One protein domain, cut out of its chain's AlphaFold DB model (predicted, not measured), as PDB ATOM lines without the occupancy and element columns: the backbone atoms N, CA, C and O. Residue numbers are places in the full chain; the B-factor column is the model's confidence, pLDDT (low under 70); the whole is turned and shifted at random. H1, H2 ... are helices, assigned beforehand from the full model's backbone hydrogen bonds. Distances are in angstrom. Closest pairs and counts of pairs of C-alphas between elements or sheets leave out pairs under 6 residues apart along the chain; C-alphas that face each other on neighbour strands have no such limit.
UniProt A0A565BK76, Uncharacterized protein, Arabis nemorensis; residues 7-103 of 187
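This is residues 7 to 103 of the 187 residues of an uncharacterized protein of Arabis nemorensis (UniProt A0A565BK76). A very long helix, H2, makes the length of an extended rod; the shorter H3 folds back beside it as a helical hairpin, and the short H1 makes a corner at H2's first end. The printed part has 97 residues with three named helices, H1, H2 and H3 in that order, and no named strand: all helix. The radius of gyration of the C-alphas is 24.4 A, and the spans are 76 by 25 by 22 A.

H1, residues 7 to 18, begins at C-alpha 7 (58.758, 47.411, 42.580). H2, residues 21 to 66, is 67.0 A long. H3, residues 83 to 100, is 25.5 A long and ends at C-alpha 100 (40.561, 44.611, 18.860).

H1 and H2 are close but not clearly touching and about perpendicular, at 88 degrees; their closest C-alphas, of Phe 16 and Arg 24, are 8.0 A apart. H2 touches H3 with residues 38 to 49 alone, closest at the C-alphas of Val 42 and Ile 95, 7.2 A. They run opposite ways at a shallow tilt of 6 degrees. H1 and H3 are apart. Every O i to N i+4 pair is within hydrogen-bond range in H1 and H2, and 13 of 14 in H3.

The farthest C-alphas, of Glu 7 and Gly 68, are 78.0 A apart. The printed part has no cut. The link from H2 to H3 is long, 16 residues. pLDDT is under 70 at residue 22, residues 68 to 88 and residues 93 to 103.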
ATOM      1  N   GLU A   7      59.433  47.910  41.379       90.75
ATOM      2  CA  GLU A   7      58.758  47.411  42.580       90.75
ATOM      3  C   GLU A   7      57.321  46.970  42.279       90.75
ATOM      4  O   GLU A   7      56.948  45.842  42.589       90.75
ATOM      5  N   GLU A   8      56.542  47.802  41.584       87.75
ATOM      6  CA  GLU A   8      55.159  47.474  41.210       87.75
ATOM      7  C   GLU A   8      55.088  46.244  40.293       87.75
ATOM      8  O   GLU A   8      54.197  45.403  40.419       87.75
ATOM      9  N   THR A   9      56.054  46.109  39.380       89.69
ATOM     10  CA  THR A   9      56.165  44.939  38.503       89.69
ATOM     11  C   THR A   9      56.472  43.676  39.309       89.69
ATOM     12  O   THR A   9      55.888  42.623  39.053       89.69
ATOM     13  N   GLN A  10      57.378  43.762  40.288       91.44
ATOM     14  CA  GLN A  10      57.724  42.635  41.154       91.44
ATOM     15  C   GLN A  10      56.547  42.205  42.030       91.44
ATOM     16  O   GLN A  10      56.294  41.002  42.131       91.44
ATOM     17  N   ASP A  11      55.805  43.153  42.598       91.31
ATOM     18  CA  ASP A  11      54.608  42.868  43.391       91.31
ATOM     19  C   ASP A  11      53.538  42.173  42.545       91.31
ATOM     20  O   ASP A  11      53.008  41.139  42.947       91.31
ATOM     21  N   LEU A  12      53.302  42.643  41.318       87.00
ATOM     22  CA  LEU A  12      52.341  42.023  40.403       87.00
ATOM     23  C   LEU A  12      52.721  40.576  40.048       87.00
ATOM     24  O   LEU A  12      51.875  39.679  40.019       87.00
ATOM     25  N   VAL A  13      54.007  40.340  39.773       86.56
ATOM     26  CA  VAL A  13      54.532  38.995  39.503       86.56
ATOM     27  C   VAL A  13      54.360  38.109  40.737       86.56
ATOM     28  O   VAL A  13      53.938  36.958  40.618       86.56
ATOM     29  N   ARG A  14      54.639  38.641  41.928       89.25
ATOM     30  CA  ARG A  14      54.510  37.913  43.191       89.25
ATOM     31  C   ARG A  14      53.062  37.536  43.485       89.25
ATOM     32  O   ARG A  14      52.807  36.375  43.799       89.25
ATOM     33  N   ASP A  15      52.134  38.469  43.308       87.69
ATOM     34  CA  ASP A  15      50.695  38.251  43.463       87.69
ATOM     35  C   ASP A  15      50.190  37.175  42.498       87.69
ATOM     36  O   ASP A  15      49.436  36.285  42.889       87.69
ATOM     37  N   PHE A  16      50.665  37.188  41.249       80.38
ATOM     38  CA  PHE A  16      50.319  36.159  40.270       80.38
ATOM     39  C   PHE A  16      50.799  34.764  40.693       80.38
ATOM     40  O   PHE A  16      50.057  33.788  40.571       80.38
ATOM     41  N   PHE A  17      52.026  34.648  41.209       84.88
ATOM     42  CA  PHE A  17      52.550  33.373  41.704       84.88
ATOM     43  C   PHE A  17      51.947  32.943  43.049       84.88
ATOM     44  O   PHE A  17      51.963  31.748  43.350       84.88
ATOM     45  N   ALA A  18      51.375  33.875  43.816       88.12
ATOM     46  CA  ALA A  18      50.632  33.592  45.040       88.12
ATOM     47  C   ALA A  18      49.239  32.985  44.778       88.12
ATOM     48  O   ALA A  18      48.650  32.398  45.687       88.12
ATOM     49  N   LEU A  19      48.720  33.074  43.545       84.56
ATOM     50  CA  LEU A  19      47.466  32.423  43.162       84.56
ATOM     51  C   LEU A  19      47.576  30.897  43.251       84.56
ATOM     52  O   LEU A  19      48.585  30.283  42.865       84.56
ATOM     53  N   GLN A  20      46.488  30.258  43.686       79.50
ATOM     54  CA  GLN A  20      46.418  28.802  43.700       79.50
ATOM     55  C   GLN A  20      46.568  28.244  42.280       79.50
ATOM     56  O   GLN A  20      46.130  28.835  41.291       79.50
ATOM     57  N   GLU A  21      47.217  27.087  42.169       77.69
ATOM     58  CA  GLU A  21      47.566  26.478  40.882       77.69
ATOM     59  C   GLU A  21      46.334  26.251  39.989       77.69
ATOM     60  O   GLU A  21      46.387  26.502  38.786       77.69
ATOM     61  N   PHE A  22      45.187  25.905  40.583       64.88
ATOM     62  CA  PHE A  22      43.933  25.738  39.850       64.88
ATOM     63  C   PHE A  22      43.428  27.046  39.207       64.88
ATOM     64  O   PHE A  22      42.875  27.006  38.107       64.88
ATOM     65  N   GLU A  23      43.641  28.211  39.834       71.88
ATOM     66  CA  GLU A  23      43.261  29.518  39.272       71.88
ATOM     67  C   GLU A  23      44.189  29.918  38.126       71.88
ATOM     68  O   GLU A  23      43.726  30.377  37.080       71.88
ATOM     69  N   ARG A  24      45.495  29.663  38.275       73.31
ATOM     70  CA  ARG A  24      46.481  29.876  37.205       73.31
ATOM     71  C   ARG A  24      46.181  29.002  35.988       73.31
ATOM     72  O   ARG A  24      46.166  29.503  34.862       73.31
ATOM     73  N   ILE A  25      45.872  27.723  36.203       70.06
ATOM     74  CA  ILE A  25      45.501  26.780  35.137       70.06
ATOM     75  C   ILE A  25      44.184  27.193  34.475       70.06
ATOM     76  O   ILE A  25      44.092  27.197  33.248       70.06
ATOM     77  N   LYS A  26      43.170  27.593  35.251       73.38
ATOM     78  CA  LYS A  26      41.887  28.083  34.722       73.38
ATOM     79  C   LYS A  26      42.064  29.326  33.850       73.38
ATOM     80  O   LYS A  26      41.480  29.405  32.773       73.38
ATOM     81  N   ASN A  27      42.902  30.271  34.272       72.94
ATOM     82  CA  ASN A  27      43.192  31.468  33.485       72.94
ATOM     83  C   ASN A  27      43.931  31.112  32.186       72.94
ATOM     84  O   ASN A  27      43.519  31.561  31.115       72.94
ATOM     85  N   LYS A  28      44.941  30.234  32.252       73.44
ATOM     86  CA  LYS A  28      45.675  29.748  31.072       73.44
ATOM     87  C   LYS A  28      44.756  29.038  30.075       73.44
ATOM     88  O   LYS A  28      44.706  29.415  28.910       73.44
ATOM     89  N   THR A  29      43.986  28.060  30.542       73.38
ATOM     90  CA  THR A  29      43.034  27.301  29.710       73.38
ATOM     91  C   THR A  29      41.927  28.179  29.135       73.38
ATOM     92  O   THR A  29      41.506  27.972  27.997       73.38
ATOM     93  N   SER A  30      41.480  29.205  29.869       80.75
ATOM     94  CA  SER A  30      40.513  30.173  29.340       80.75
ATOM     95  C   SER A  30      41.090  30.995  28.186       80.75
ATOM     96  O   SER A  30      40.405  31.199  27.183       80.75
ATOM     97  N   LEU A  31      42.361  31.398  28.287       80.56
ATOM     98  CA  LEU A  31      43.058  32.138  27.241       80.56
ATOM     99  C   LEU A  31      43.325  31.254  26.017       80.56
ATOM    100  O   LEU A  31      43.055  31.671  24.894       80.56
ATOM    101  N   GLU A  32      43.788  30.020  26.223       81.56
ATOM    102  CA  GLU A  32      43.979  29.037  25.148       81.56
ATOM    103  C   GLU A  32      42.665  28.767  24.401       81.56
ATOM    104  O   GLU A  32      42.626  28.812  23.172       81.56
ATOM    105  N   SER A  33      41.564  28.570  25.134       84.88
ATOM    106  CA  SER A  33      40.227  28.386  24.558       84.88
ATOM    107  C   SER A  33      39.772  29.607  23.751       84.88
ATOM    108  O   SER A  33      39.268  29.465  22.632       84.88
ATOM    109  N   TYR A  34      39.993  30.816  24.278       79.31
ATOM    110  CA  TYR A  34      39.686  32.061  23.577       79.31
ATOM    111  C   TYR A  34      40.462  32.174  22.263       79.31
ATOM    112  O   TYR A  34      39.851  32.354  21.207       79.31
ATOM    113  N   LEU A  35      41.788  32.009  22.305       85.75
ATOM    114  CA  LEU A  35      42.642  32.085  21.120       85.75
ATOM    115  C   LEU A  35      42.247  31.028  20.089       85.75
ATOM    116  O   LEU A  35      42.035  31.361  18.927       85.75
ATOM    117  N   MET A  36      42.029  29.783  20.513       85.38
ATOM    118  CA  MET A  36      41.614  28.702  19.621       85.38
ATOM    119  C   MET A  36      40.263  28.991  18.948       85.38
ATOM    120  O   MET A  36      40.102  28.764  17.747       85.38
ATOM    121  N   LYS A  37      39.296  29.557  19.684       83.00
ATOM    122  CA  LYS A  37      38.001  29.984  19.127       83.00
ATOM    123  C   LYS A  37      38.168  31.093  18.085       83.00
ATOM    124  O   LYS A  37      37.471  31.078  17.070       83.00
ATOM    125  N   LYS A  38      39.062  32.057  18.326       82.44
ATOM    126  CA  LYS A  38      39.352  33.154  17.390       82.44
ATOM    127  C   LYS A  38      40.060  32.639  16.134       82.44
ATOM    128  O   LYS A  38      39.589  32.931  15.036       82.44
ATOM    129  N   THR A  39      41.086  31.801  16.283       86.31
ATOM    130  CA  THR A  39      41.797  31.151  15.169       86.31
ATOM    131  C   THR A  39      40.841  30.350  14.291       86.31
ATOM    132  O   THR A  39      40.786  30.580  13.085       86.31
ATOM    133  N   ARG A  40      39.985  29.512  14.892       89.88
ATOM    134  CA  ARG A  40      38.986  28.726  14.151       89.88
ATOM    135  C   ARG A  40      38.049  29.603  13.311       89.88
ATOM    136  O   ARG A  40      37.734  29.249  12.179       89.88
ATOM    137  N   LYS A  41      37.606  30.755  13.832       86.94
ATOM    138  CA  LYS A  41      36.750  31.689  13.072       86.94
ATOM    139  C   LYS A  41      37.461  32.261  11.845       86.94
ATOM    140  O   LYS A  41      36.831  32.424  10.800       86.94
ATOM    141  N   VAL A  42      38.746  32.588  11.968       85.25
ATOM    142  CA  VAL A  42      39.549  33.088  10.844       85.25
ATOM    143  C   VAL A  42      39.734  31.992   9.796       85.25
ATOM    144  O   VAL A  42      39.510  32.240   8.612       85.25
ATOM    145  N   GLU A  43      40.057  30.773  10.223       90.75
ATOM    146  CA  GLU A  43      40.204  29.613   9.337       90.75
ATOM    147  C   GLU A  43      38.920  29.307   8.556       90.75
ATOM    148  O   GLU A  43      38.973  29.089   7.346       90.75
ATOM    149  N   GLU A  44      37.756  29.355   9.212       92.50
ATOM    150  CA  GLU A  44      36.460  29.127   8.564       92.50
ATOM    151  C   GLU A  44      36.176  30.173   7.473       92.50
ATOM    152  O   GLU A  44      35.769  29.828   6.360       92.50
ATOM    153  N   LYS A  45      36.428  31.460   7.755       87.62
ATOM    154  CA  LYS A  45      36.277  32.529   6.754       87.62
ATOM    155  C   LYS A  45      37.229  32.337   5.576       87.62
ATOM    156  O   LYS A  45      36.825  32.493   4.425       87.62
ATOM    157  N   LEU A  46      38.474  31.964   5.856       89.06
ATOM    158  CA  LEU A  46      39.489  31.733   4.834       89.06
ATOM    159  C   LEU A  46      39.114  30.545   3.934       89.06
ATOM    160  O   LEU A  46      39.278  30.617   2.714       89.06
ATOM    161  N   MET A  47      38.551  29.479   4.509       91.50
ATOM    162  CA  MET A  47      38.043  28.332   3.755       91.50
ATOM    163  C   MET A  47      36.912  28.737   2.798       91.50
ATOM    164  O   MET A  47      36.984  28.401   1.618       91.50
ATOM    165  N   LYS A  48      35.943  29.541   3.261       91.56
ATOM    166  CA  LYS A  48      34.843  30.059   2.422       91.56
ATOM    167  C   LYS A  48      35.348  30.888   1.238       91.56
ATOM    168  O   LYS A  48      34.873  30.715   0.121       91.56
ATOM    169  N   ILE A  49      36.342  31.752   1.455       89.44
ATOM    170  CA  ILE A  49      36.947  32.552   0.373       89.44
ATOM    171  C   ILE A  49      37.636  31.642  -0.655       89.44
ATOM    172  O   ILE A  49      37.487  31.832  -1.863       89.44
ATOM    173  N   ARG A  50      38.376  30.622  -0.199       87.44
ATOM    174  CA  ARG A  50      39.024  29.653  -1.101       87.44
ATOM    175  C   ARG A  50      38.010  28.878  -1.939       87.44
ATOM    176  O   ARG A  50      38.285  28.620  -3.106       87.44
ATOM    177  N   GLU A  51      36.883  28.498  -1.352       93.38
ATOM    178  CA  GLU A  51      35.811  27.781  -2.043       93.38
ATOM    179  C   GLU A  51      35.162  28.649  -3.125       93.38
ATOM    180  O   GLU A  51      35.172  28.257  -4.290       93.38
ATOM    181  N   LYS A  52      34.767  29.884  -2.787       89.12
ATOM    182  CA  LYS A  52      34.261  30.868  -3.760       89.12
ATOM    183  C   LYS A  52      35.234  31.119  -4.907       89.12
ATOM    184  O   LYS A  52      34.836  31.214  -6.064       89.12
ATOM    185  N   LYS A  53      36.534  31.213  -4.608       87.06
ATOM    186  CA  LYS A  53      37.563  31.385  -5.641       87.06
ATOM    187  C   LYS A  53      37.602  30.197  -6.604       87.06
ATOM    188  O   LYS A  53      37.736  30.411  -7.805       87.06
ATOM    189  N   LYS A  54      37.486  28.965  -6.094       90.06
ATOM    190  CA  LYS A  54      37.439  27.758  -6.934       90.06
ATOM    191  C   LYS A  54      36.192  27.737  -7.813       90.06
ATOM    192  O   LYS A  54      36.325  27.494  -9.009       90.06
ATOM    193  N   GLU A  55      35.028  28.026  -7.240       90.88
ATOM    194  CA  GLU A  55      33.756  28.110  -7.968       90.88
ATOM    195  C   GLU A  55      33.846  29.132  -9.105       90.88
ATOM    196  O   GLU A  55      33.653  28.783 -10.264       90.88
ATOM    197  N   TYR A  56      34.329  30.342  -8.811       86.62
ATOM    198  CA  TYR A  56      34.536  31.384  -9.815       86.62
ATOM    199  C   TYR A  56      35.469  30.950 -10.958       86.62
ATOM    200  O   TYR A  56      35.172  31.170 -12.132       86.62
ATOM    201  N   THR A  57      36.603  30.310 -10.640       83.94
ATOM    202  CA  THR A  57      37.517  29.801 -11.679       83.94
ATOM    203  C   THR A  57      36.892  28.688 -12.515       83.94
ATOM    204  O   THR A  57      37.167  28.587 -13.710       83.94
ATOM    205  N   PHE A  58      36.046  27.859 -11.902       88.44
ATOM    206  CA  PHE A  58      35.341  26.792 -12.595       88.44
ATOM    207  C   PHE A  58      34.264  27.354 -13.528       88.44
ATOM    208  O   PHE A  58      34.192  26.944 -14.684       88.44
ATOM    209  N   ASP A  59      33.502  28.354 -13.090       86.81
ATOM    210  CA  ASP A  59      32.505  29.032 -13.921       86.81
ATOM    211  C   ASP A  59      33.141  29.691 -15.148       86.81
ATOM    212  O   ASP A  59      32.659  29.523 -16.271       86.81
ATOM    213  N   GLN A  60      34.276  30.377 -14.968       85.94
ATOM    214  CA  GLN A  60      35.044  30.928 -16.088       85.94
ATOM    215  C   GLN A  60      35.462  29.840 -17.082       85.94
ATOM    216  O   GLN A  60      35.330  30.011 -18.296       85.94
ATOM    217  N   PHE A  61      35.941  28.706 -16.573       86.06
ATOM    218  CA  PHE A  61      36.328  27.569 -17.398       86.06
ATOM    219  C   PHE A  61      35.135  26.982 -18.174       86.06
ATOM    220  O   PHE A  61      35.250  26.704 -19.369       86.06
ATOM    221  N   MET A  62      33.968  26.865 -17.538       85.38
ATOM    222  CA  MET A  62      32.741  26.391 -18.183       85.38
ATOM    223  C   MET A  62      32.256  27.338 -19.283       85.38
ATOM    224  O   MET A  62      31.847  26.882 -20.353       85.38
ATOM    225  N   VAL A  63      32.346  28.653 -19.071       85.62
ATOM    226  CA  VAL A  63      32.040  29.648 -20.109       85.62
ATOM    227  C   VAL A  63      32.952  29.456 -21.322       85.62
ATOM    228  O   VAL A  63      32.458  29.453 -22.450       85.62
ATOM    229  N   LEU A  64      34.255  29.237 -21.116       82.12
ATOM    230  CA  LEU A  64      35.208  29.002 -22.207       82.12
ATOM    231  C   LEU A  64      34.893  27.726 -22.998       82.12
ATOM    232  O   LEU A  64      34.901  27.757 -24.232       82.12
ATOM    233  N   LEU A  65      34.565  26.627 -22.310       84.00
ATOM    234  CA  LEU A  65      34.151  25.370 -22.945       84.00
ATOM    235  C   LEU A  65      32.897  25.553 -23.809       84.00
ATOM    236  O   LEU A  65      32.880  25.131 -24.965       84.00
ATOM    237  N   ASN A  66      31.879  26.233 -23.278       82.38
ATOM    238  CA  ASN A  66      30.602  26.424 -23.966       82.38
ATOM    239  C   ASN A  66      30.709  27.311 -25.217       82.38
ATOM    240  O   ASN A  66      29.905  27.170 -26.135       82.38
ATOM    241  N   HIS A  67      31.703  28.202 -25.290       78.62
ATOM    242  CA  HIS A  67      31.900  29.079 -26.450       78.62
ATOM    243  C   HIS A  67      32.780  28.463 -27.552       78.62
ATOM    244  O   HIS A  67      33.022  29.120 -28.564       78.62
ATOM    245  N   GLY A  68      33.278  27.228 -27.388       68.62
ATOM    246  CA  GLY A  68      34.061  26.517 -28.412       68.62
ATOM    247  C   GLY A  68      35.391  27.185 -28.794       68.62
ATOM    248  O   GLY A  68      36.038  26.778 -29.758       68.62
ATOM    249  N   ARG A  69      35.824  28.216 -28.054       61.06
ATOM    250  CA  ARG A  69      37.041  28.997 -28.314       61.06
ATOM    251  C   ARG A  69      38.178  28.539 -27.404       61.06
ATOM    252  O   ARG A  69      38.611  29.269 -26.525       61.06
ATOM    253  N   PHE A  70      38.671  27.325 -27.632       60.97
ATOM    254  CA  PHE A  70      39.855  26.807 -26.931       60.97
ATOM    255  C   PHE A  70      41.187  27.180 -27.606       60.97
ATOM    256  O   PHE A  70      42.248  26.947 -27.038       60.97
ATOM    257  N   THR A  71      41.157  27.732 -28.825       55.62
ATOM    258  CA  THR A  71      42.338  27.789 -29.708       55.62
ATOM    259  C   THR A  71      42.930  29.176 -29.934       55.62
ATOM    260  O   THR A  71      43.953  29.292 -30.603       55.62
ATOM    261  N   GLN A  72      42.349  30.234 -29.371       56.78
ATOM    262  CA  GLN A  72      42.971  31.558 -29.373       56.78
ATOM    263  C   GLN A  72      43.378  31.866 -27.944       56.78
ATOM    264  O   GLN A  72      42.513  31.938 -27.075       56.78
ATOM    265  N   TYR A  73      44.694  31.954 -27.724       55.41
ATOM    266  CA  TYR A  73      45.324  32.371 -26.475       55.41
ATOM    267  C   TYR A  73      44.430  33.355 -25.737       55.41
ATOM    268  O   TYR A  73      44.023  34.358 -26.330       55.41
ATOM    269  N   LEU A  74      44.121  33.035 -24.474       58.41
ATOM    270  CA  LEU A  74      43.416  33.950 -23.591       58.41
ATOM    271  C   LEU A  74      44.030  35.339 -23.800       58.41
ATOM    272  O   LEU A  74      45.232  35.497 -23.555       58.41
ATOM    273  N   PRO A  75      43.254  36.361 -24.203       55.56
ATOM    274  CA  PRO A  75      43.579  37.681 -23.721       55.56
ATOM    275  C   PRO A  75      43.665  37.474 -22.217       55.56
ATOM    276  O   PRO A  75      42.703  36.995 -21.609       55.56
ATOM    277  N   ILE A  76      44.843  37.709 -21.644       56.72
ATOM    278  CA  ILE A  76      45.002  37.888 -20.209       56.72
ATOM    279  C   ILE A  76      44.154  39.127 -19.916       56.72
ATOM    280  O   ILE A  76      44.640  40.250 -19.902       56.72
ATOM    281  N   HIS A  77      42.836  38.946 -19.869       55.69
ATOM    282  CA  HIS A  77      41.933  39.914 -19.317       55.69
ATOM    283  C   HIS A  77      42.358  39.923 -17.872       55.69
ATOM    284  O   HIS A  77      42.197  38.914 -17.179       55.69
ATOM    285  N   ASP A  78      42.970  41.032 -17.465       53.72
ATOM    286  CA  ASP A  78      43.149  41.308 -16.058       53.72
ATOM    287  C   ASP A  78      41.799  41.000 -15.405       53.72
ATOM    288  O   ASP A  78      40.781  41.571 -15.828       53.72
ATOM    289  N   PRO A  79      41.744  40.002 -14.499       59.25
ATOM    290  CA  PRO A  79      40.493  39.634 -13.863       59.25
ATOM    291  C   PRO A  79      39.883  40.925 -13.321       59.25
ATOM    292  O   PRO A  79      40.649  41.750 -12.813       59.25
ATOM    293  N   PRO A  80      38.557  41.140 -13.473       60.66
ATOM    294  CA  PRO A  80      37.912  42.377 -13.057       60.66
ATOM    295  C   PRO A  80      38.429  42.724 -11.672       60.66
ATOM    296  O   PRO A  80      38.291  41.941 -10.726       60.66
ATOM    297  N   VAL A  81      39.161  43.835 -11.636       57.22
ATOM    298  CA  VAL A  81      40.012  44.210 -10.520       57.22
ATOM    299  C   VAL A  81      39.169  44.107  -9.249       57.22
ATOM    300  O   VAL A  81      38.107  44.718  -9.157       57.22
ATOM    301  N   ASN A  82      39.665  43.349  -8.266       57.81
ATOM    302  CA  ASN A  82      39.358  43.544  -6.847       57.81
ATOM    303  C   ASN A  82      38.052  42.937  -6.265       57.81
ATOM    304  O   ASN A  82      37.662  43.319  -5.169       57.81
ATOM    305  N   MET A  83      37.410  41.913  -6.855       59.81
ATOM    306  CA  MET A  83      36.334  41.215  -6.101       59.81
ATOM    307  C   MET A  83      36.876  40.501  -4.844       59.81
ATOM    308  O   MET A  83      36.295  40.603  -3.765       59.81
ATOM    309  N   PHE A  84      38.031  39.838  -4.954       61.47
ATOM    310  CA  PHE A  84      38.670  39.161  -3.817       61.47
ATOM    311  C   PHE A  84      39.542  40.091  -2.969       61.47
ATOM    312  O   PHE A  84      39.764  39.813  -1.795       61.47
ATOM    313  N   ASP A  85      40.020  41.205  -3.523       65.44
ATOM    314  CA  ASP A  85      40.785  42.196  -2.757       65.44
ATOM    315  C   ASP A  85      39.873  42.935  -1.759       65.44
ATOM    316  O   ASP A  85      40.307  43.256  -0.655       65.44
ATOM    317  N   ALA A  86      38.590  43.133  -2.087       68.25
ATOM    318  CA  ALA A  86      37.595  43.654  -1.153       68.25
ATOM    319  C   ALA A  86      37.289  42.648  -0.029       68.25
ATOM    320  O   ALA A  86      37.375  43.014   1.139       68.25
ATOM    321  N   GLU A  87      37.033  41.370  -0.346       66.56
ATOM    322  CA  GLU A  87      36.801  40.325   0.672       66.56
ATOM    323  C   GLU A  87      38.042  40.044   1.538       66.56
ATOM    324  O   GLU A  87      37.917  39.734   2.721       66.56
ATOM    325  N   THR A  88      39.253  40.149   0.980       68.38
ATOM    326  CA  THR A  88      40.498  39.982   1.750       68.38
ATOM    327  C   THR A  88      40.811  41.205   2.600       68.38
ATOM    328  O   THR A  88      41.256  41.030   3.732       68.38
ATOM    329  N   LYS A  89      40.521  42.425   2.133       74.88
ATOM    330  CA  LYS A  89      40.537  43.624   2.984       74.88
ATOM    331  C   LYS A  89      39.518  43.511   4.108       74.88
ATOM    332  O   LYS A  89      39.890  43.784   5.240       74.88
ATOM    333  N   ASP A  90      38.313  43.020   3.828       72.50
ATOM    334  CA  ASP A  90      37.301  42.713   4.844       72.50
ATOM    335  C   ASP A  90      37.767  41.627   5.815       72.50
ATOM    336  O   ASP A  90      37.483  41.689   7.009       72.50
ATOM    337  N   LEU A  91      38.514  40.622   5.347       73.19
ATOM    338  CA  LEU A  91      39.123  39.626   6.225       73.19
ATOM    339  C   LEU A  91      40.181  40.271   7.125       73.19
ATOM    340  O   LEU A  91      40.194  39.987   8.315       73.19
ATOM    341  N   ILE A  92      41.034  41.142   6.584       70.06
ATOM    342  CA  ILE A  92      42.082  41.848   7.333       70.06
ATOM    343  C   ILE A  92      41.467  42.808   8.358       70.06
ATOM    344  O   ILE A  92      41.859  42.782   9.523       70.06
ATOM    345  N   THR A  93      40.469  43.608   7.974       68.44
ATOM    346  CA  THR A  93      39.741  44.485   8.901       68.44
ATOM    347  C   THR A  93      38.972  43.672   9.927       68.44
ATOM    348  O   THR A  93      39.046  43.991  11.106       68.44
ATOM    349  N   THR A  94      38.337  42.561   9.537       66.94
ATOM    350  CA  THR A  94      37.664  41.692  10.507       66.94
ATOM    351  C   THR A  94      38.659  41.004  11.435       66.94
ATOM    352  O   THR A  94      38.326  40.773  12.584       66.94
ATOM    353  N   ILE A  95      39.856  40.624  10.986       66.75
ATOM    354  CA  ILE A  95      40.894  40.080  11.870       66.75
ATOM    355  C   ILE A  95      41.253  41.154  12.892       66.75
ATOM    356  O   ILE A  95      41.150  40.902  14.090       66.75
ATOM    357  N   ASN A  96      41.557  42.365  12.433       67.38
ATOM    358  CA  ASN A  96      41.862  43.479  13.320       67.38
ATOM    359  C   ASN A  96      40.710  43.733  14.306       67.38
ATOM    360  O   ASN A  96      40.955  43.767  15.500       67.38
ATOM    361  N   ASP A  97      39.454  43.753  13.869       58.28
ATOM    362  CA  ASP A  97      38.282  43.890  14.741       58.28
ATOM    363  C   ASP A  97      38.079  42.693  15.680       58.28
ATOM    364  O   ASP A  97      37.785  42.839  16.856       58.28
ATOM    365  N   VAL A  98      38.270  41.465  15.217       59.16
ATOM    366  CA  VAL A  98      38.104  40.258  16.034       59.16
ATOM    367  C   VAL A  98      39.154  40.194  17.145       59.16
ATOM    368  O   VAL A  98      38.853  39.630  18.201       59.16
ATOM    369  N   PHE A  99      40.337  40.772  16.937       57.53
ATOM    370  CA  PHE A  99      41.382  40.900  17.952       57.53
ATOM    371  C   PHE A  99      41.308  42.222  18.750       57.53
ATOM    372  O   PHE A  99      41.794  42.247  19.878       57.53
ATOM    373  N   MET A 100      40.666  43.279  18.228       54.12
ATOM    374  CA  MET A 100      40.561  44.611  18.860       54.12
ATOM    375  C   MET A 100      39.187  44.929  19.492       54.12
ATOM    376  O   MET A 100      39.083  45.862  20.291       54.12
ATOM    377  N   ILE A 101      38.117  44.181  19.196       50.19
ATOM    378  CA  ILE A 101      36.782  44.385  19.785       50.19
ATOM    379  C   ILE A 101      36.768  43.863  21.228       50.19
ATOM    380  O   ILE A 101      36.598  42.672  21.496       50.19
ATOM    381  N   ARG A 102      36.970  44.815  22.145       46.50
ATOM    382  CA  ARG A 102      36.109  45.155  23.296       46.50
ATOM    383  C   ARG A 102      35.060  44.082  23.646       46.50
ATOM    384  O   ARG A 102      34.026  44.001  22.990       46.50
ATOM    385  N   ASP A 103      35.287  43.349  24.738       43.25
ATOM    386  CA  ASP A 103      34.299  42.513  25.450       43.25
ATOM    387  C   ASP A 103      33.118  43.362  25.978       43.25
ATOM    388  O   ASP A 103      32.977  43.600  27.177       43.25
TER     389      ASP A 103